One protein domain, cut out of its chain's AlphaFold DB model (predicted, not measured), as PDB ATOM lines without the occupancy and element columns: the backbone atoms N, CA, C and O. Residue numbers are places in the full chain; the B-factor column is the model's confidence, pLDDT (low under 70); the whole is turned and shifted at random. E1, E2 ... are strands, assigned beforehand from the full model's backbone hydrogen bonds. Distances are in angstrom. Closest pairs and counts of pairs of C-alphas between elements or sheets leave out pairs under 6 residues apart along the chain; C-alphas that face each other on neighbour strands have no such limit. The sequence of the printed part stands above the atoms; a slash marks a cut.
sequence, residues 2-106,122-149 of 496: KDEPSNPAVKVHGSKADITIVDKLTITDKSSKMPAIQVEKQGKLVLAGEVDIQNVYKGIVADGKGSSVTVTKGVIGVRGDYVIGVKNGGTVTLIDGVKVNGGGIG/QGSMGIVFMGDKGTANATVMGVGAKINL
ATOM      1  N   LYS A   2     -15.411  35.490  75.237       38.91
ATOM      2  CA  LYS A   2     -16.752  35.064  75.655       38.91
ATOM      3  C   LYS A   2     -16.858  33.580  75.316       38.91
ATOM      4  O   LYS A   2     -16.551  33.233  74.180       38.91
ATOM      5  N   ASP A   3     -17.226  32.749  76.285       44.59
ATOM      6  CA  ASP A   3     -17.551  31.344  76.051       44.59
ATOM      7  C   ASP A   3     -18.635  31.280  74.968       44.59
ATOM      8  O   ASP A   3     -19.784  31.657  75.209       44.59
ATOM      9  N   GLU A   4     -18.271  30.875  73.748       48.91
ATOM     10  CA  GLU A   4     -19.286  30.531  72.762       48.91
ATOM     11  C   GLU A   4     -20.104  29.367  73.328       48.91
ATOM     12  O   GLU A   4     -19.526  28.425  73.886       48.91
ATOM     13  N   PRO A   5     -21.444  29.410  73.233       52.12
ATOM     14  CA  PRO A   5     -22.254  28.295  73.673       52.12
ATOM     15  C   PRO A   5     -21.837  27.074  72.857       52.12
ATOM     16  O   PRO A   5     -22.006  27.032  71.640       52.12
ATOM     17  N   SER A   6     -21.248  26.091  73.539       66.50
ATOM     18  CA  SER A   6     -20.926  24.808  72.930       66.50
ATOM     19  C   SER A   6     -22.199  24.263  72.282       66.50
ATOM     20  O   SER A   6     -23.253  24.280  72.912       66.50
ATOM     21  N   ASN A   7     -22.117  23.851  71.019       82.38
ATOM     22  CA  ASN A   7     -23.215  23.240  70.275       82.38
ATOM     23  C   ASN A   7     -23.074  21.710  70.306       82.38
ATOM     24  O   ASN A   7     -21.965  21.207  70.507       82.38
ATOM     25  N   PRO A   8     -24.165  20.952  70.104       89.50
ATOM     26  CA  PRO A   8     -24.057  19.514  69.878       89.50
ATOM     27  C   PRO A   8     -23.210  19.219  68.633       89.50
ATOM     28  O   PRO A   8     -23.253  19.977  67.662       89.50
ATOM     29  N   ALA A   9     -22.472  18.105  68.641       91.31
ATOM     30  CA  ALA A   9     -21.644  17.701  67.501       91.31
ATOM     31  C   ALA A   9     -22.498  17.370  66.265       91.31
ATOM     32  O   ALA A   9     -22.109  17.669  65.139       91.31
ATOM     33  N   VAL A  10     -23.690  16.803  66.480       94.00
ATOM     34  CA  VAL A  10     -24.696  16.589  65.436       94.00
ATOM     35  C   VAL A  10     -26.012  17.227  65.863       94.00
ATOM     36  O   VAL A  10     -26.563  16.880  66.910       94.00
ATOM     37  N   LYS A  11     -26.549  18.125  65.031       94.88
ATOM     38  CA  LYS A  11     -27.892  18.691  65.199       94.88
ATOM     39  C   LYS A  11     -28.744  18.432  63.962       94.88
ATOM     40  O   LYS A  11     -28.382  18.863  62.874       94.88
ATOM     41  N   VAL A  12     -29.896  17.786  64.134       95.88
ATOM     42  CA  VAL A  12     -30.888  17.577  63.065       95.88
ATOM     43  C   VAL A  12     -32.187  18.263  63.462       95.88
ATOM     44  O   VAL A  12     -32.695  18.047  64.562       95.88
ATOM     45  N   HIS A  13     -32.734  19.112  62.590       94.75
ATOM     46  CA  HIS A  13     -33.975  19.818  62.886       94.75
ATOM     47  C   HIS A  13     -34.850  20.063  61.655       94.75
ATOM     48  O   HIS A  13     -34.361  20.410  60.582       94.75
ATOM     49  N   GLY A  14     -36.167  19.995  61.853       92.19
ATOM     50  CA  GLY A  14     -37.175  20.302  60.837       92.19
ATOM     51  C   GLY A  14     -37.796  19.052  60.216       92.19
ATOM     52  O   GLY A  14     -37.129  18.046  60.008       92.19
ATOM     53  N   SER A  15     -39.078  19.139  59.863       92.12
ATOM     54  CA  SER A  15     -39.897  17.997  59.424       92.12
ATOM     55  C   SER A  15     -39.478  17.350  58.103       92.12
ATOM     56  O   SER A  15     -39.939  16.257  57.789       92.12
ATOM     57  N   LYS A  16     -38.622  18.016  57.321       93.25
ATOM     58  CA  LYS A  16     -38.048  17.483  56.075       93.25
ATOM     59  C   LYS A  16     -36.650  16.891  56.260       93.25
ATOM     60  O   LYS A  16     -36.103  16.355  55.302       93.25
ATOM     61  N   ALA A  17     -36.049  17.040  57.439       95.56
ATOM     62  CA  ALA A  17     -34.723  16.512  57.704       95.56
ATOM     63  C   ALA A  17     -34.833  15.013  58.001       95.56
ATOM     64  O   ALA A  17     -35.302  14.631  59.071       95.56
ATOM     65  N   ASP A  18     -34.411  14.190  57.047       95.94
ATOM     66  CA  ASP A  18     -34.349  12.734  57.161       95.94
ATOM     67  C   ASP A  18     -32.949  12.282  56.733       95.94
ATOM     68  O   ASP A  18     -32.615  12.278  55.548       95.94
ATOM     69  N   ILE A  19     -32.081  12.052  57.717       97.25
ATOM     70  CA  ILE A  19     -30.643  11.871  57.512       97.25
ATOM     71  C   ILE A  19     -30.253  10.443  57.866       97.25
ATOM     72  O   ILE A  19     -30.575   9.959  58.949       97.25
ATOM     73  N   THR A  20     -29.489   9.792  56.989       96.75
ATOM     74  CA  THR A  20     -28.865   8.493  57.269       96.75
ATOM     75  C   THR A  20     -27.349   8.611  57.178       96.75
ATOM     76  O   THR A  20     -26.820   9.026  56.150       96.75
ATOM     77  N   ILE A  21     -26.650   8.231  58.247       95.62
ATOM     78  CA  ILE A  21     -25.190   8.109  58.286       95.62
ATOM     79  C   ILE A  21     -24.851   6.623  58.192       95.62
ATOM     80  O   ILE A  21     -25.179   5.848  59.092       95.62
ATOM     81  N   VAL A  22     -24.236   6.226  57.079       95.06
ATOM     82  CA  VAL A  22     -23.925   4.820  56.763       95.06
ATOM     83  C   VAL A  22     -22.519   4.397  57.185       95.06
ATOM     84  O   VAL A  22     -22.307   3.227  57.493       95.06
ATOM     85  N   ASP A  23     -21.584   5.344  57.254       95.25
ATOM     86  CA  ASP A  23     -20.209   5.110  57.700       95.25
ATOM     87  C   ASP A  23     -20.046   5.332  59.211       95.25
ATOM     88  O   ASP A  23     -20.974   5.749  59.910       95.25
ATOM     89  N   LYS A  24     -18.853   5.027  59.734       94.75
ATOM     90  CA  LYS A  24     -18.534   5.178  61.158       94.75
ATOM     91  C   LYS A  24     -18.658   6.641  61.609       94.75
ATOM     92  O   LYS A  24     -18.062   7.532  61.009       94.75
ATOM     93  N   LEU A  25     -19.369   6.864  62.715       95.44
ATOM     94  CA  LEU A  25     -19.469   8.158  63.392       95.44
ATOM     95  C   LEU A  25     -18.751   8.094  64.741       95.44
ATOM     96  O   LEU A  25     -19.209   7.414  65.660       95.44
ATOM     97  N   THR A  26     -17.664   8.853  64.881       95.12
ATOM     98  CA  THR A  26     -16.933   8.998  66.146       95.12
ATOM     99  C   THR A  26     -17.137  10.394  66.718       95.12
ATOM    100  O   THR A  26     -16.911  11.388  66.030       95.12
ATOM    101  N   ILE A  27     -17.545  10.476  67.986       92.81
ATOM    102  CA  ILE A  27     -17.687  11.743  68.711       92.81
ATOM    103  C   ILE A  27     -16.959  11.618  70.046       92.81
ATOM    104  O   ILE A  27     -17.222  10.714  70.835       92.81
ATOM    105  N   THR A  28     -16.056  12.547  70.331       89.06
ATOM    106  CA  THR A  28     -15.361  12.613  71.617       89.06
ATOM    107  C   THR A  28     -15.364  14.040  72.122       89.06
ATOM    108  O   THR A  28     -15.116  14.972  71.362       89.06
ATOM    109  N   ASP A  29     -15.631  14.211  73.409       82.75
ATOM    110  CA  ASP A  29     -15.624  15.516  74.060       82.75
ATOM    111  C   ASP A  29     -15.031  15.396  75.471       82.75
ATOM    112  O   ASP A  29     -14.997  14.318  76.059       82.75
ATOM    113  N   LYS A  30     -14.501  16.501  76.000       73.81
ATOM    114  CA  LYS A  30     -13.900  16.585  77.339       73.81
ATOM    115  C   LYS A  30     -14.495  17.703  78.193       73.81
ATOM    116  O   LYS A  30     -14.309  17.689  79.411       73.81
ATOM    117  N   SER A  31     -15.215  18.665  77.616       78.62
ATOM    118  CA  SER A  31     -15.636  19.874  78.337       78.62
ATOM    119  C   SER A  31     -17.072  20.317  78.061       78.62
ATOM    120  O   SER A  31     -17.634  20.980  78.936       78.62
ATOM    121  N   SER A  32     -17.722  19.904  76.965       80.81
ATOM    122  CA  SER A  32     -19.102  20.320  76.689       80.81
ATOM    123  C   SER A  32     -20.111  19.731  77.675       80.81
ATOM    124  O   SER A  32     -19.972  18.616  78.184       80.81
ATOM    125  N   LYS A  33     -21.168  20.508  77.935       83.88
ATOM    126  CA  LYS A  33     -22.383  20.081  78.649       83.88
ATOM    127  C   LYS A  33     -23.539  19.750  77.692       83.88
ATOM    128  O   LYS A  33     -24.621  19.368  78.150       83.88
ATOM    129  N   MET A  34     -23.332  19.919  76.388       84.69
ATOM    130  CA  MET A  34     -24.331  19.624  75.365       84.69
ATOM    131  C   MET A  34     -24.412  18.131  75.055       84.69
ATOM    132  O   MET A  34     -23.473  17.385  75.342       84.69
ATOM    133  N   PRO A  35     -25.539  17.675  74.482       89.31
ATOM    134  CA  PRO A  35     -25.597  16.341  73.909       89.31
ATOM    135  C   PRO A  35     -24.649  16.199  72.714       89.31
ATOM    136  O   PRO A  35     -24.477  17.139  71.944       89.31
ATOM    137  N   ALA A  36     -24.071  15.014  72.527       91.94
ATOM    138  CA  ALA A  36     -23.313  14.683  71.322       91.94
ATOM    139  C   ALA A  36     -24.200  14.777  70.073       91.94
ATOM    140  O   ALA A  36     -23.792  15.330  69.053       91.94
ATOM    141  N   ILE A  37     -25.434  14.278  70.177       94.69
ATOM    142  CA  ILE A  37     -26.428  14.280  69.105       94.69
ATOM    143  C   ILE A  37     -27.733  14.875  69.628       94.69
ATOM    144  O   ILE A  37     -28.257  14.420  70.644       94.69
ATOM    145  N   GLN A  38     -28.291  15.851  68.915       94.69
ATOM    146  CA  GLN A  38     -29.601  16.432  69.206       94.69
ATOM    147  C   GLN A  38     -30.491  16.421  67.966       94.69
ATOM    148  O   GLN A  38     -30.136  16.980  66.928       94.69
ATOM    149  N   VAL A  39     -31.676  15.834  68.095       96.38
ATOM    150  CA  VAL A  39     -32.692  15.808  67.042       96.38
ATOM    151  C   VAL A  39     -33.974  16.445  67.549       96.38
ATOM    152  O   VAL A  39     -34.505  16.045  68.583       96.38
ATOM    153  N   GLU A  40     -34.466  17.452  66.831       95.25
ATOM    154  CA  GLU A  40     -35.626  18.242  67.242       95.25
ATOM    155  C   GLU A  40     -36.555  18.607  66.077       95.25
ATOM    156  O   GLU A  40     -36.228  18.427  64.904       95.25
ATOM    157  N   LYS A  41     -37.736  19.156  66.394       93.19
ATOM    158  CA  LYS A  41     -38.689  19.696  65.405       93.19
ATOM    159  C   LYS A  41     -39.016  18.713  64.263       93.19
ATOM    160  O   LYS A  41     -39.004  19.116  63.102       93.19
ATOM    161  N   GLN A  42     -39.319  17.454  64.592       93.94
ATOM    162  CA  GLN A  42     -39.654  16.380  63.638       93.94
ATOM    163  C   GLN A  42     -38.495  15.900  62.744       93.94
ATOM    164  O   GLN A  42     -38.739  15.193  61.769       93.94
ATOM    165  N   GLY A  43     -37.249  16.277  63.048       97.12
ATOM    166  CA  GLY A  43     -36.086  15.744  62.338       97.12
ATOM    167  C   GLY A  43     -35.893  14.248  62.597       97.12
ATOM    168  O   GLY A  43     -36.256  13.743  63.659       97.12
ATOM    169  N   LYS A  44     -35.291  13.533  61.649       97.62
ATOM    170  CA  LYS A  44     -35.004  12.100  61.758       97.62
ATOM    171  C   LYS A  44     -33.540  11.824  61.457       97.62
ATOM    172  O   LYS A  44     -32.980  12.367  60.504       97.62
ATOM    173  N   LEU A  45     -32.931  10.978  62.279       97.44
ATOM    174  CA  LEU A  45     -31.550  10.541  62.125       97.44
ATOM    175  C   LEU A  45     -31.448   9.021  62.254       97.44
ATOM    176  O   LEU A  45     -31.843   8.448  63.269       97.44
ATOM    177  N   VAL A  46     -30.851   8.378  61.258       96.88
ATOM    178  CA  VAL A  46     -30.503   6.956  61.272       96.88
ATOM    179  C   VAL A  46     -28.985   6.817  61.233       96.88
ATOM    180  O   VAL A  46     -28.332   7.252  60.290       96.88
ATOM    181  N   LEU A  47     -28.414   6.199  62.263       95.81
ATOM    182  CA  LEU A  47     -27.002   5.835  62.344       95.81
ATOM    183  C   LEU A  47     -26.872   4.353  61.971       95.81
ATOM    184  O   LEU A  47     -26.975   3.464  62.823       95.81
ATOM    185  N   ALA A  48     -26.733   4.099  60.669       93.06
ATOM    186  CA  ALA A  48     -26.607   2.766  60.077       93.06
ATOM    187  C   ALA A  48     -25.166   2.217  60.137       93.06
ATOM    188  O   ALA A  48     -24.964   1.002  60.117       93.06
ATOM    189  N   GLY A  49     -24.175   3.105  60.233       91.31
ATOM    190  CA  GLY A  49     -22.781   2.756  60.501       91.31
ATOM    191  C   GLY A  49     -22.487   2.484  61.980       91.31
ATOM    192  O   GLY A  49     -23.362   2.555  62.842       91.31
ATOM    193  N   GLU A  50     -21.228   2.165  62.288       92.19
ATOM    194  CA  GLU A  50     -20.762   2.025  63.675       92.19
ATOM    195  C   GLU A  50     -20.723   3.384  64.382       92.19
ATOM    196  O   GLU A  50     -20.152   4.344  63.867       92.19
ATOM    197  N   VAL A  51     -21.300   3.461  65.580       94.31
ATOM    198  CA  VAL A  51     -21.250   4.661  66.423       94.31
ATOM    199  C   VAL A  51     -20.228   4.477  67.541       94.31
ATOM    200  O   VAL A  51     -20.234   3.460  68.226       94.31
ATOM    201  N   ASP A  52     -19.369   5.468  67.752       94.31
ATOM    202  CA  ASP A  52     -18.377   5.479  68.828       94.31
ATOM    203  C   ASP A  52     -18.373   6.849  69.519       94.31
ATOM    204  O   ASP A  52     -17.672   7.780  69.117       94.31
ATOM    205  N   ILE A  53     -19.240   7.001  70.522       92.56
ATOM    206  CA  ILE A  53     -19.363   8.225  71.318       92.56
ATOM    207  C   ILE A  53     -18.656   8.004  72.653       92.56
ATOM    208  O   ILE A  53     -18.997   7.074  73.381       92.56
ATOM    209  N   GLN A  54     -17.697   8.864  73.003       89.81
ATOM    210  CA  GLN A  54     -16.885   8.713  74.215       89.81
ATOM    211  C   GLN A  54     -16.738  10.028  74.990       89.81
ATOM    212  O   GLN A  54     -16.527  11.091  74.408       89.81
ATOM    213  N   ASN A  55     -16.772   9.939  76.323       83.31
ATOM    214  CA  ASN A  55     -16.478  11.030  77.270       83.31
ATOM    215  C   ASN A  55     -17.397  12.271  77.195       83.31
ATOM    216  O   ASN A  55     -17.142  13.277  77.858       83.31
ATOM    217  N   VAL A  56     -18.505  12.198  76.456       86.38
ATOM    218  CA  VAL A  56     -19.459  13.309  76.311       86.38
ATOM    219  C   VAL A  56     -20.331  13.462  77.565       86.38
ATOM    220  O   VAL A  56     -20.564  12.500  78.294       86.38
ATOM    221  N   TYR A  57     -20.851  14.659  77.857       82.19
ATOM    222  CA  TYR A  57     -21.720  14.856  79.034       82.19
ATOM    223  C   TYR A  57     -23.116  14.236  78.875       82.19
ATOM    224  O   TYR A  57     -23.646  13.667  79.826       82.19
ATOM    225  N   LYS A  58     -23.695  14.330  77.673       85.81
ATOM    226  CA  LYS A  58     -24.949  13.679  77.267       85.81
ATOM    227  C   LYS A  58     -24.741  13.047  75.895       85.81
ATOM    228  O   LYS A  58     -24.093  13.651  75.047       85.81
ATOM    229  N   GLY A  59     -25.286  11.860  75.665       89.31
ATOM    230  CA  GLY A  59     -25.122  11.150  74.398       89.31
ATOM    231  C   GLY A  59     -26.099  11.675  73.355       89.31
ATOM    232  O   GLY A  59     -25.796  12.601  72.606       89.31
ATOM    233  N   ILE A  60     -27.292  11.092  73.325       91.81
ATOM    234  CA  ILE A  60     -28.309  11.352  72.303       91.81
ATOM    235  C   ILE A  60     -29.521  12.020  72.941       91.81
ATOM    236  O   ILE A  60     -30.012  11.557  73.966       91.81
ATOM    237  N   VAL A  61     -30.040  13.080  72.325       92.38
ATOM    238  CA  VAL A  61     -31.298  13.717  72.721       92.38
ATOM    239  C   VAL A  61     -32.261  13.775  71.541       92.38
ATOM    240  O   VAL A  61     -31.941  14.370  70.516       92.38
ATOM    241  N   ALA A  62     -33.453  13.201  71.708       94.06
ATOM    242  CA  ALA A  62     -34.576  13.369  70.786       94.06
ATOM    243  C   ALA A  62     -35.668  14.195  71.479       94.06
ATOM    244  O   ALA A  62     -36.227  13.760  72.488       94.06
ATOM    245  N   ASP A  63     -35.954  15.383  70.949       93.19
ATOM    246  CA  ASP A  63     -36.864  16.357  71.553       93.19
ATOM    247  C   ASP A  63     -38.012  16.727  70.599       93.19
ATOM    248  O   ASP A  63     -37.810  17.243  69.494       93.19
ATOM    249  N   GLY A  64     -39.240  16.462  71.030       91.50
ATOM    250  CA  GLY A  64     -40.455  16.821  70.311       91.50
ATOM    251  C   GLY A  64     -41.045  15.676  69.492       91.50
ATOM    252  O   GLY A  64     -40.341  14.843  68.922       91.50
ATOM    253  N   LYS A  65     -42.377  15.660  69.406       90.50
ATOM    254  CA  LYS A  65     -43.143  14.677  68.634       90.50
ATOM    255  C   LYS A  65     -42.645  14.596  67.190       90.50
ATOM    256  O   LYS A  65     -42.545  15.612  66.505       90.50
ATOM    257  N   GLY A  66     -42.378  13.374  66.735       91.06
ATOM    258  CA  GLY A  66     -41.874  13.081  65.391       91.06
ATOM    259  C   GLY A  66     -40.355  13.197  65.242       91.06
ATOM    260  O   GLY A  66     -39.838  12.756  64.223       91.06
ATOM    261  N   SER A  67     -39.643  13.749  66.232       96.19
ATOM    262  CA  SER A  67     -38.179  13.752  66.248       96.19
ATOM    263  C   SER A  67     -37.666  12.352  66.586       96.19
ATOM    264  O   SER A  67     -38.077  11.795  67.611       96.19
ATOM    265  N   SER A  68     -36.780  11.775  65.770       95.94
ATOM    266  CA  SER A  68     -36.300  10.407  65.994       95.94
ATOM    267  C   SER A  68     -34.805  10.197  65.771       95.94
ATOM    268  O   SER A  68     -34.196  10.781  64.875       95.94
ATOM    269  N   VAL A  69     -34.222   9.311  66.584       96.38
ATOM    270  CA  VAL A  69     -32.867   8.780  66.390       96.38
ATOM    271  C   VAL A  69     -32.910   7.259  66.393       96.38
ATOM    272  O   VAL A  69     -33.461   6.666  67.315       96.38
ATOM    273  N   THR A  70     -32.314   6.622  65.389       94.38
ATOM    274  CA  THR A  70     -32.116   5.167  65.343       94.38
ATOM    275  C   THR A  70     -30.629   4.856  65.326       94.38
ATOM    276  O   THR A  70     -29.911   5.370  64.473       94.38
ATOM    277  N   VAL A  71     -30.167   4.013  66.248       93.50
ATOM    278  CA  VAL A  71     -28.779   3.551  66.338       93.50
ATOM    279  C   VAL A  71     -28.745   2.055  66.094       93.50
ATOM    280  O   VAL A  71     -29.366   1.295  66.832       93.50
ATOM    281  N   THR A  72     -28.031   1.635  65.055       90.19
ATOM    282  CA  THR A  72     -28.012   0.226  64.643       90.19
ATOM    283  C   THR A  72     -26.970  -0.608  65.387       90.19
ATOM    284  O   THR A  72     -27.237  -1.762  65.692       90.19
ATOM    285  N   LYS A  73     -25.797  -0.036  65.691       89.50
ATOM    286  CA  LYS A  73     -24.712  -0.682  66.444       89.50
ATOM    287  C   LYS A  73     -23.702   0.348  66.949       89.50
ATOM    288  O   LYS A  73     -23.549   1.418  66.357       89.50
ATOM    289  N   GLY A  74     -22.963   0.002  68.000       89.88
ATOM    290  CA  GLY A  74     -21.856   0.821  68.494       89.88
ATOM    291  C   GLY A  74     -21.865   1.037  70.002       89.88
ATOM    292  O   GLY A  74     -22.567   0.347  70.741       89.88
ATOM    293  N   VAL A  75     -21.066   1.999  70.454       88.56
ATOM    294  CA  VAL A  75     -20.912   2.383  71.857       88.56
ATOM    295  C   VAL A  75     -21.322   3.841  72.040       88.56
ATOM    296  O   VAL A  75     -20.890   4.724  71.298       88.56
ATOM    297  N   ILE A  76     -22.138   4.096  73.060       88.38
ATOM    298  CA  ILE A  76     -22.524   5.434  73.497       88.38
ATOM    299  C   ILE A  76     -22.094   5.602  74.950       88.38
ATOM    300  O   ILE A  76     -22.778   5.153  75.865       88.38
ATOM    301  N   GLY A  77     -20.939   6.223  75.157       85.19
ATOM    302  CA  GLY A  77     -20.350   6.475  76.466       85.19
ATOM    303  C   GLY A  77     -20.511   7.923  76.910       85.19
ATOM    304  O   GLY A  77     -20.103   8.841  76.195       85.19
ATOM    305  N   VAL A  78     -21.044   8.130  78.114       79.50
ATOM    306  CA  VAL A  78     -21.157   9.450  78.744       79.50
ATOM    307  C   VAL A  78     -20.489   9.497  80.113       79.50
ATOM    308  O   VAL A  78     -20.318   8.485  80.784       79.50
ATOM    309  N   ARG A  79     -20.153  10.712  80.548       79.31
ATOM    310  CA  ARG A  79     -19.691  11.012  81.916       79.31
ATOM    311  C   ARG A  79     -20.803  11.501  82.852       79.31
ATOM    312  O   ARG A  79     -20.573  11.607  84.050       79.31
ATOM    313  N   GLY A  80     -21.950  11.893  82.295       71.81
ATOM    314  CA  GLY A  80     -23.090  12.411  83.051       71.81
ATOM    315  C   GLY A  80     -24.101  11.330  83.434       71.81
ATOM    316  O   GLY A  80     -23.953  10.161  83.091       71.81
ATOM    317  N   ASP A  81     -25.174  11.754  84.099       65.62
ATOM    318  CA  ASP A  81     -26.192  10.843  84.641       65.62
ATOM    319  C   ASP A  81     -27.097  10.212  83.568       65.62
ATOM    320  O   ASP A  81     -27.758   9.208  83.837       65.62
ATOM    321  N   TYR A  82     -27.138  10.774  82.349       68.94
ATOM    322  CA  TYR A  82     -28.042  10.333  81.279       68.94
ATOM    323  C   TYR A  82     -27.349  10.214  79.925       68.94
ATOM    324  O   TYR A  82     -26.813  11.190  79.393       68.94
ATOM    325  N   VAL A  83     -27.450   9.027  79.328       74.56
ATOM    326  CA  VAL A  83     -26.886   8.735  78.001       74.56
ATOM    327  C   VAL A  83     -27.834   9.147  76.899       74.56
ATOM    328  O   VAL A  83     -27.437   9.764  75.912       74.56
ATOM    329  N   ILE A  84     -29.101   8.802  77.081       79.19
ATOM    330  CA  ILE A  84     -30.162   9.017  76.112       79.19
ATOM    331  C   ILE A  84     -31.221   9.851  76.807       79.19
ATOM    332  O   ILE A  84     -31.702   9.466  77.864       79.19
ATOM    333  N   GLY A  85     -31.543  11.004  76.233       83.75
ATOM    334  CA  GLY A  85     -32.593  11.895  76.700       83.75
ATOM    335  C   GLY A  85     -33.731  11.931  75.694       83.75
ATOM    336  O   GLY A  85     -33.580  12.521  74.628       83.75
ATOM    337  N   VAL A  86     -34.885  11.365  76.028       84.25
ATOM    338  CA  VAL A  86     -36.078  11.497  75.179       84.25
ATOM    339  C   VAL A  86     -37.061  12.450  75.830       84.25
ATOM    340  O   VAL A  86     -37.355  12.299  77.019       84.25
ATOM    341  N   LYS A  87     -37.519  13.452  75.072       86.19
ATOM    342  CA  LYS A  87     -38.401  14.499  75.591       86.19
ATOM    343  C   LYS A  87     -39.518  14.904  74.651       86.19
ATOM    344  O   LYS A  87     -39.370  14.811  73.432       86.19
ATOM    345  N   ASN A  88     -40.618  15.396  75.222       87.12
ATOM    346  CA  ASN A  88     -41.738  16.010  74.503       87.12
ATOM    347  C   ASN A  88     -42.287  15.141  73.349       87.12
ATOM    348  O   ASN A  88     -42.698  15.660  72.310       87.12
ATOM    349  N   GLY A  89     -42.266  13.812  73.502       86.44
ATOM    350  CA  GLY A  89     -42.729  12.861  72.483       86.44
ATOM    351  C   GLY A  89     -41.692  12.463  71.425       86.44
ATOM    352  O   GLY A  89     -42.070  11.867  70.414       86.44
ATOM    353  N   GLY A  90     -40.409  12.777  71.631       92.00
ATOM    354  CA  GLY A  90     -39.313  12.264  70.806       92.00
ATOM    355  C   GLY A  90     -39.210  10.734  70.847       92.00
ATOM    356  O   GLY A  90     -39.843  10.070  71.673       92.00
ATOM    357  N   THR A  91     -38.423  10.156  69.942       92.56
ATOM    358  CA  THR A  91     -38.202   8.704  69.870       92.56
ATOM    359  C   THR A  91     -36.724   8.367  69.718       92.56
ATOM    360  O   THR A  91     -36.040   8.935  68.870       92.56
ATOM    361  N   VAL A  92     -36.228   7.411  70.501       92.50
ATOM    362  CA  VAL A  92     -34.902   6.812  70.293       92.50
ATOM    363  C   VAL A  92     -35.045   5.304  70.161       92.50
ATOM    364  O   VAL A  92     -35.660   4.667  71.011       92.50
ATOM    365  N   THR A  93     -34.471   4.735  69.106       91.00
ATOM    366  CA  THR A  93     -34.407   3.289  68.878       91.00
ATOM    367  C   THR A  93     -32.954   2.848  68.905       91.00
ATOM    368  O   THR A  93     -32.140   3.367  68.145       91.00
ATOM    369  N   LEU A  94     -32.625   1.895  69.767       87.88
ATOM    370  CA  LEU A  94     -31.340   1.203  69.777       87.88
ATOM    371  C   LEU A  94     -31.579  -0.218  69.287       87.88
ATOM    372  O   LEU A  94     -32.516  -0.850  69.761       87.88
ATOM    373  N   ILE A  95     -30.784  -0.712  68.347       84.31
ATOM    374  CA  ILE A  95     -30.881  -2.088  67.841       84.31
ATOM    375  C   ILE A  95     -29.838  -2.969  68.555       84.31
ATOM    376  O   ILE A  95     -29.032  -2.484  69.354       84.31
ATOM    377  N   ASP A  96     -29.899  -4.272  68.300       76.44
ATOM    378  CA  ASP A  96     -29.087  -5.302  68.937       76.44
ATOM    379  C   ASP A  96     -27.584  -5.003  68.852       76.44
ATOM    380  O   ASP A  96     -27.052  -4.658  67.794       76.44
ATOM    381  N   GLY A  97     -26.889  -5.128  69.984       74.50
ATOM    382  CA  GLY A  97     -25.449  -4.885  70.078       74.50
ATOM    383  C   GLY A  97     -25.035  -3.437  70.363       74.50
ATOM    384  O   GLY A  97     -23.832  -3.172  70.470       74.50
ATOM    385  N   VAL A  98     -25.975  -2.500  70.541       85.00
ATOM    386  CA  VAL A  98     -25.653  -1.158  71.059       85.00
ATOM    387  C   VAL A  98     -25.299  -1.234  72.549       85.00
ATOM    388  O   VAL A  98     -26.064  -1.737  73.374       85.00
ATOM    389  N   LYS A  99     -24.130  -0.695  72.909       84.75
ATOM    390  CA  LYS A  99     -23.665  -0.559  74.297       84.75
ATOM    391  C   LYS A  99     -23.822   0.881  74.765       84.75
ATOM    392  O   LYS A  99     -23.417   1.813  74.075       84.75
ATOM    393  N   VAL A 100     -24.375   1.058  75.954       80.81
ATOM    394  CA  VAL A 100     -24.633   2.343  76.599       80.81
ATOM    395  C   VAL A 100     -23.815   2.383  77.886       80.81
ATOM    396  O   VAL A 100     -24.072   1.596  78.788       80.81
ATOM    397  N   ASN A 101     -22.823   3.269  77.982       78.81
ATOM    398  CA  ASN A 101     -21.869   3.296  79.095       78.81
ATOM    399  C   ASN A 101     -21.956   4.613  79.879       78.81
ATOM    400  O   ASN A 101     -21.902   5.688  79.284       78.81
ATOM    401  N   GLY A 102     -22.013   4.519  81.213       69.12
ATOM    402  CA  GLY A 102     -22.198   5.665  82.115       69.12
ATOM    403  C   GLY A 102     -23.654   6.132  82.164       69.12
ATOM    404  O   GLY A 102     -24.334   6.066  81.160       69.12
ATOM    405  N   GLY A 103     -24.163   6.579  83.316       73.38
ATOM    406  CA  GLY A 103     -25.553   7.049  83.451       73.38
ATOM    407  C   GLY A 103     -26.646   6.019  83.102       73.38
ATOM    408  O   GLY A 103     -26.387   4.822  83.014       73.38
ATOM    409  N   GLY A 104     -27.882   6.494  82.922       78.19
ATOM    410  CA  GLY A 104     -29.035   5.698  82.476       78.19
ATOM    411  C   GLY A 104     -29.716   6.249  81.217       78.19
ATOM    412  O   GLY A 104     -29.311   7.264  80.642       78.19
ATOM    413  N   ILE A 105     -30.792   5.594  80.785       79.88
ATOM    414  CA  ILE A 105     -31.688   6.068  79.722       79.88
ATOM    415  C   ILE A 105     -32.751   6.964  80.367       79.88
ATOM    416  O   ILE A 105     -33.663   6.475  81.028       79.88
ATOM    417  N   GLY A 106     -32.629   8.277  80.188       81.62
ATOM    418  CA  GLY A 106     -33.535   9.273  80.752       81.62
ATOM    419  C   GLY A 106     -34.699   9.612  79.820       81.62
ATOM    420  O   GLY A 106     -34.497  10.082  78.698       81.62
ATOM    421  N   GLN A 122     -24.283   0.042  81.055       68.44
ATOM    422  CA  GLN A 122     -23.238  -0.050  82.080       68.44
ATOM    423  C   GLN A 122     -23.236   1.202  82.969       68.44
ATOM    424  O   GLN A 122     -22.301   2.005  82.937       68.44
ATOM    425  N   GLY A 123     -24.308   1.386  83.743       69.69
ATOM    426  CA  GLY A 123     -24.477   2.494  84.690       69.69
ATOM    427  C   GLY A 123     -25.190   2.070  85.976       69.69
ATOM    428  O   GLY A 123     -25.579   0.914  86.123       69.69
ATOM    429  N   SER A 124     -25.353   3.004  86.919       75.62
ATOM    430  CA  SER A 124     -26.033   2.757  88.206       75.62
ATOM    431  C   SER A 124     -27.562   2.682  88.090       75.62
ATOM    432  O   SER A 124     -28.240   2.238  89.022       75.62
ATOM    433  N   MET A 125     -28.109   3.110  86.950       79.69
ATOM    434  CA  MET A 125     -29.534   3.097  86.634       79.69
ATOM    435  C   MET A 125     -29.753   2.600  85.203       79.69
ATOM    436  O   MET A 125     -28.995   2.965  84.306       79.69
ATOM    437  N   GLY A 126     -30.801   1.807  84.977       81.12
ATOM    438  CA  GLY A 126     -31.212   1.383  83.638       81.12
ATOM    439  C   GLY A 126     -32.081   2.435  82.959       81.12
ATOM    440  O   GLY A 126     -31.569   3.401  82.395       81.12
ATOM    441  N   ILE A 127     -33.401   2.261  83.006       81.12
ATOM    442  CA  ILE A 127     -34.364   3.237  82.476       81.12
ATOM    443  C   ILE A 127     -34.827   4.142  83.615       81.12
ATOM    444  O   ILE A 127     -35.267   3.654  84.652       81.12
ATOM    445  N   VAL A 128     -34.759   5.455  83.414       82.81
ATOM    446  CA  VAL A 128     -35.125   6.462  84.411       82.81
ATOM    447  C   VAL A 128     -36.159   7.412  83.824       82.81
ATOM    448  O   VAL A 128     -35.883   8.125  82.858       82.81
ATOM    449  N   PHE A 129     -37.342   7.474  84.431       82.31
ATOM    450  CA  PHE A 129     -38.350   8.474  84.099       82.31
ATOM    451  C   PHE A 129     -38.405   9.597  85.134       82.31
ATOM    452  O   PHE A 129     -38.513   9.359  86.339       82.31
ATOM    453  N   MET A 130     -38.361  10.834  84.636       80.75
ATOM    454  CA  MET A 130     -38.270  12.071  85.429       80.75
ATOM    455  C   MET A 130     -39.263  13.145  84.987       80.75
ATOM    456  O   MET A 130     -39.084  14.319  85.303       80.75
ATOM    457  N   GLY A 131     -40.227  12.788  84.140       73.12
ATOM    458  CA  GLY A 131     -41.215  13.738  83.648       73.12
ATOM    459  C   GLY A 131     -42.277  14.028  84.696       73.12
ATOM    460  O   GLY A 131     -42.839  13.104  85.274       73.12
ATOM    461  N   ASP A 132     -42.626  15.296  84.864       76.19
ATOM    462  CA  ASP A 132     -43.750  15.695  85.724       76.19
ATOM    463  C   ASP A 132     -45.097  15.541  84.987       76.19
ATOM    464  O   ASP A 132     -46.169  15.749  85.546       76.19
ATOM    465  N   LYS A 133     -45.053  15.194  83.692       73.31
ATOM    466  CA  LYS A 133     -46.217  15.000  82.820       73.31
ATOM    467  C   LYS A 133     -45.942  14.000  81.696       73.31
ATOM    468  O   LYS A 133     -44.801  13.804  81.276       73.31
ATOM    469  N   GLY A 134     -47.020  13.441  81.149       72.62
ATOM    470  CA  GLY A 134     -46.996  12.556  79.982       72.62
ATOM    471  C   GLY A 134     -46.576  11.116  80.285       72.62
ATOM    472  O   GLY A 134     -46.155  10.782  81.390       72.62
ATOM    473  N   THR A 135     -46.692  10.264  79.269       73.75
ATOM    474  CA  THR A 135     -46.335   8.842  79.338       73.75
ATOM    475  C   THR A 135     -45.018   8.616  78.607       73.75
ATOM    476  O   THR A 135     -44.888   8.925  77.417       73.75
ATOM    477  N   ALA A 136     -44.024   8.099  79.319       75.38
ATOM    478  CA  ALA A 136     -42.867   7.462  78.723       75.38
ATOM    479  C   ALA A 136     -43.175   6.013  78.389       75.38
ATOM    480  O   ALA A 136     -43.629   5.239  79.228       75.38
ATOM    481  N   ASN A 137     -42.847   5.639  77.164       69.81
ATOM    482  CA  ASN A 137     -42.968   4.272  76.703       69.81
ATOM    483  C   ASN A 137     -41.566   3.708  76.514       69.81
ATOM    484  O   ASN A 137     -40.785   4.234  75.720       69.81
ATOM    485  N   ALA A 138     -41.244   2.637  77.228       71.94
ATOM    486  CA  ALA A 138     -40.068   1.834  76.951       71.94
ATOM    487  C   ALA A 138     -40.528   0.476  76.418       71.94
ATOM    488  O   ALA A 138     -41.138  -0.333  77.117       71.94
ATOM    489  N   THR A 139     -40.262   0.246  75.138       69.62
ATOM    490  CA  THR A 139     -40.627  -0.998  74.459       69.62
ATOM    491  C   THR A 139     -39.377  -1.773  74.104       69.62
ATOM    492  O   THR A 139     -38.374  -1.207  73.670       69.62
ATOM    493  N   VAL A 140     -39.450  -3.085  74.253       62.00
ATOM    494  CA  VAL A 140     -38.451  -3.995  73.705       62.00
ATOM    495  C   VAL A 140     -39.008  -4.620  72.430       62.00
ATOM    496  O   VAL A 140     -40.126  -5.128  72.428       62.00
ATOM    497  N   MET A 141     -38.248  -4.563  71.337       59.00
ATOM    498  CA  MET A 141     -38.559  -5.259  70.087       59.00
ATOM    499  C   MET A 141     -37.636  -6.478  69.942       59.00
ATOM    500  O   MET A 141     -36.437  -6.338  69.720       59.00
ATOM    501  N   GLY A 142     -38.202  -7.681  70.057       51.25
ATOM    502  CA  GLY A 142     -37.467  -8.950  69.959       51.25
ATOM    503  C   GLY A 142     -37.259  -9.651  71.307       51.25
ATOM    504  O   GLY A 142     -37.457  -9.075  72.372       51.25
ATOM    505  N   VAL A 143     -36.900 -10.936  71.264       45.31
ATOM    506  CA  VAL A 143     -36.621 -11.740  72.463       45.31
ATOM    507  C   VAL A 143     -35.232 -11.361  72.989       45.31
ATOM    508  O   VAL A 143     -34.260 -11.516  72.256       45.31
ATOM    509  N   GLY A 144     -35.112 -10.895  74.240       48.88
ATOM    510  CA  GLY A 144     -33.810 -10.825  74.924       48.88
ATOM    511  C   GLY A 144     -33.194  -9.448  75.197       48.88
ATOM    512  O   GLY A 144     -32.003  -9.405  75.499       48.88
ATOM    513  N   ALA A 145     -33.950  -8.342  75.174       53.69
ATOM    514  CA  ALA A 145     -33.413  -7.091  75.721       53.69
ATOM    515  C   ALA A 145     -33.216  -7.198  77.225       53.69
ATOM    516  O   ALA A 145     -34.167  -7.169  78.011       53.69
ATOM    517  N   LYS A 146     -31.945  -7.335  77.583       58.81
ATOM    518  CA  LYS A 146     -31.438  -7.435  78.939       58.81
ATOM    519  C   LYS A 146     -30.743  -6.134  79.279       58.81
ATOM    520  O   LYS A 146     -29.701  -5.824  78.711       58.81
ATOM    521  N   ILE A 147     -31.293  -5.391  80.231       64.19
ATOM    522  CA  ILE A 147     -30.560  -4.291  80.858       64.19
ATOM    523  C   ILE A 147     -29.605  -4.919  81.872       64.19
ATOM    524  O   ILE A 147     -30.009  -5.222  82.989       64.19
ATOM    525  N   ASN A 148     -28.358  -5.141  81.469       62.62
ATOM    526  CA  ASN A 148     -27.338  -5.734  82.330       62.62
ATOM    527  C   ASN A 148     -26.524  -4.627  83.022       62.62
ATOM    528  O   ASN A 148     -25.585  -4.100  82.423       62.62
ATOM    529  N   LEU A 149     -26.925  -4.244  84.242       67.44
ATOM    530  CA  LEU A 149     -26.226  -3.228  85.045       67.44
ATOM    531  C   LEU A 149     -25.184  -3.865  85.979       67.44
ATOM    532  O   LEU A 149     -25.190  -5.067  86.225       67.44
TER     533      LEU A 149
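What this domain is: This is residues 2 to 106 and 122 to 149 of the 496 residues of an uncharacterized protein of Bartonella schoenbuchensis (strain DSM 13525 / NCTC 13165 / R1) (UniProt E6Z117). The chain is wound in stacked turns, a solenoid with a three-sided cross-section: the strands E1, E4, E6, E8, E11 and E12 form one wall, and a second sheet, folded at the bends of E5 and E7, forms the other two. Residues 2 to 6 trail away at one end, and E13 and E14 wind on at the other. The printed part has 133 residues with 14 named strands, E1 to E14 in order, and no named helix: its class is all strand. The first sheet, in the order E1 E4 E6 E8 E11 E12, and the branched second sheet are both parallel. The whole is compact, with a radius of gyration of the C-alphas of 14.0 A and spans of 46 by 36 by 32 A.

How they stand to each other: Start at E1, residues 10 to 13, an edge strand. Its parallel neighbour is E4, residues 35 to 40, with N 12 and O 38 within hydrogen-bond range at 2.9 A; E4 and E6, residues 58 to 63, are parallel neighbours with N 61 and O 37 at 2.8 A; E6 and E8, residues 82 to 87, with N 85 and O 60 at 2.8 A; E8 and E11, residues 104 to 106, with N 106 and O 84 at 2.8 A; and E11 and E12, residues 125 to 129, with N 128 and O 105 at 2.8 A. In the second sheet, twisted, look at E5, residues 44 to 56, which bends by 104 degrees at residue 49. E2, residues 18 to 21, and E3, residues 25 to 28, lie on one side of E5, with N 21 and O 46 at 2.8 A and N 27 and O 52 at 2.9 A. On its other side is E7, residues 68 to 78, bending by 110 degrees at residue 73, with N 53 and O 75 at 2.9 A. E5 lies on one side of E7, and on the other side of E7 lie E9, residues 90 to 94, with N 71 and O 93 at 2.8 A, and E10, residues 98 to 101, with N 76 and O 99 at 2.8 A. The two sheets make a sandwich, two sheets face to face, with best planes 21 degrees apart. E13, residues 135 to 141, and E14, residues 146 to 148, pair with no named strand; E9 and E13 are near each other.

Where its parts are: Find C-alpha 10, where E1 begins, at (-24.696, 16.589, 65.436). E5 runs 21.3 A from C-alpha 44 at (-35.004, 12.100, 61.758), E7 runs 19.8 A, and E13 runs 18.6 A. E14 ends at C-alpha 148, (-27.338, -5.734, 82.330).

The domain as a whole: The two C-alphas farthest apart, those of Lys 2 and Val 143, are 50.9 A apart. Residues 107 to 121 are not printed, and C-alphas 106 and 122 are 14.0 A apart across this cut. Of the links printed whole, E3 to E4 is short and the others are tight. Confidence is under 70 at 22 residues, among them 2 to 6 and 139 to 149.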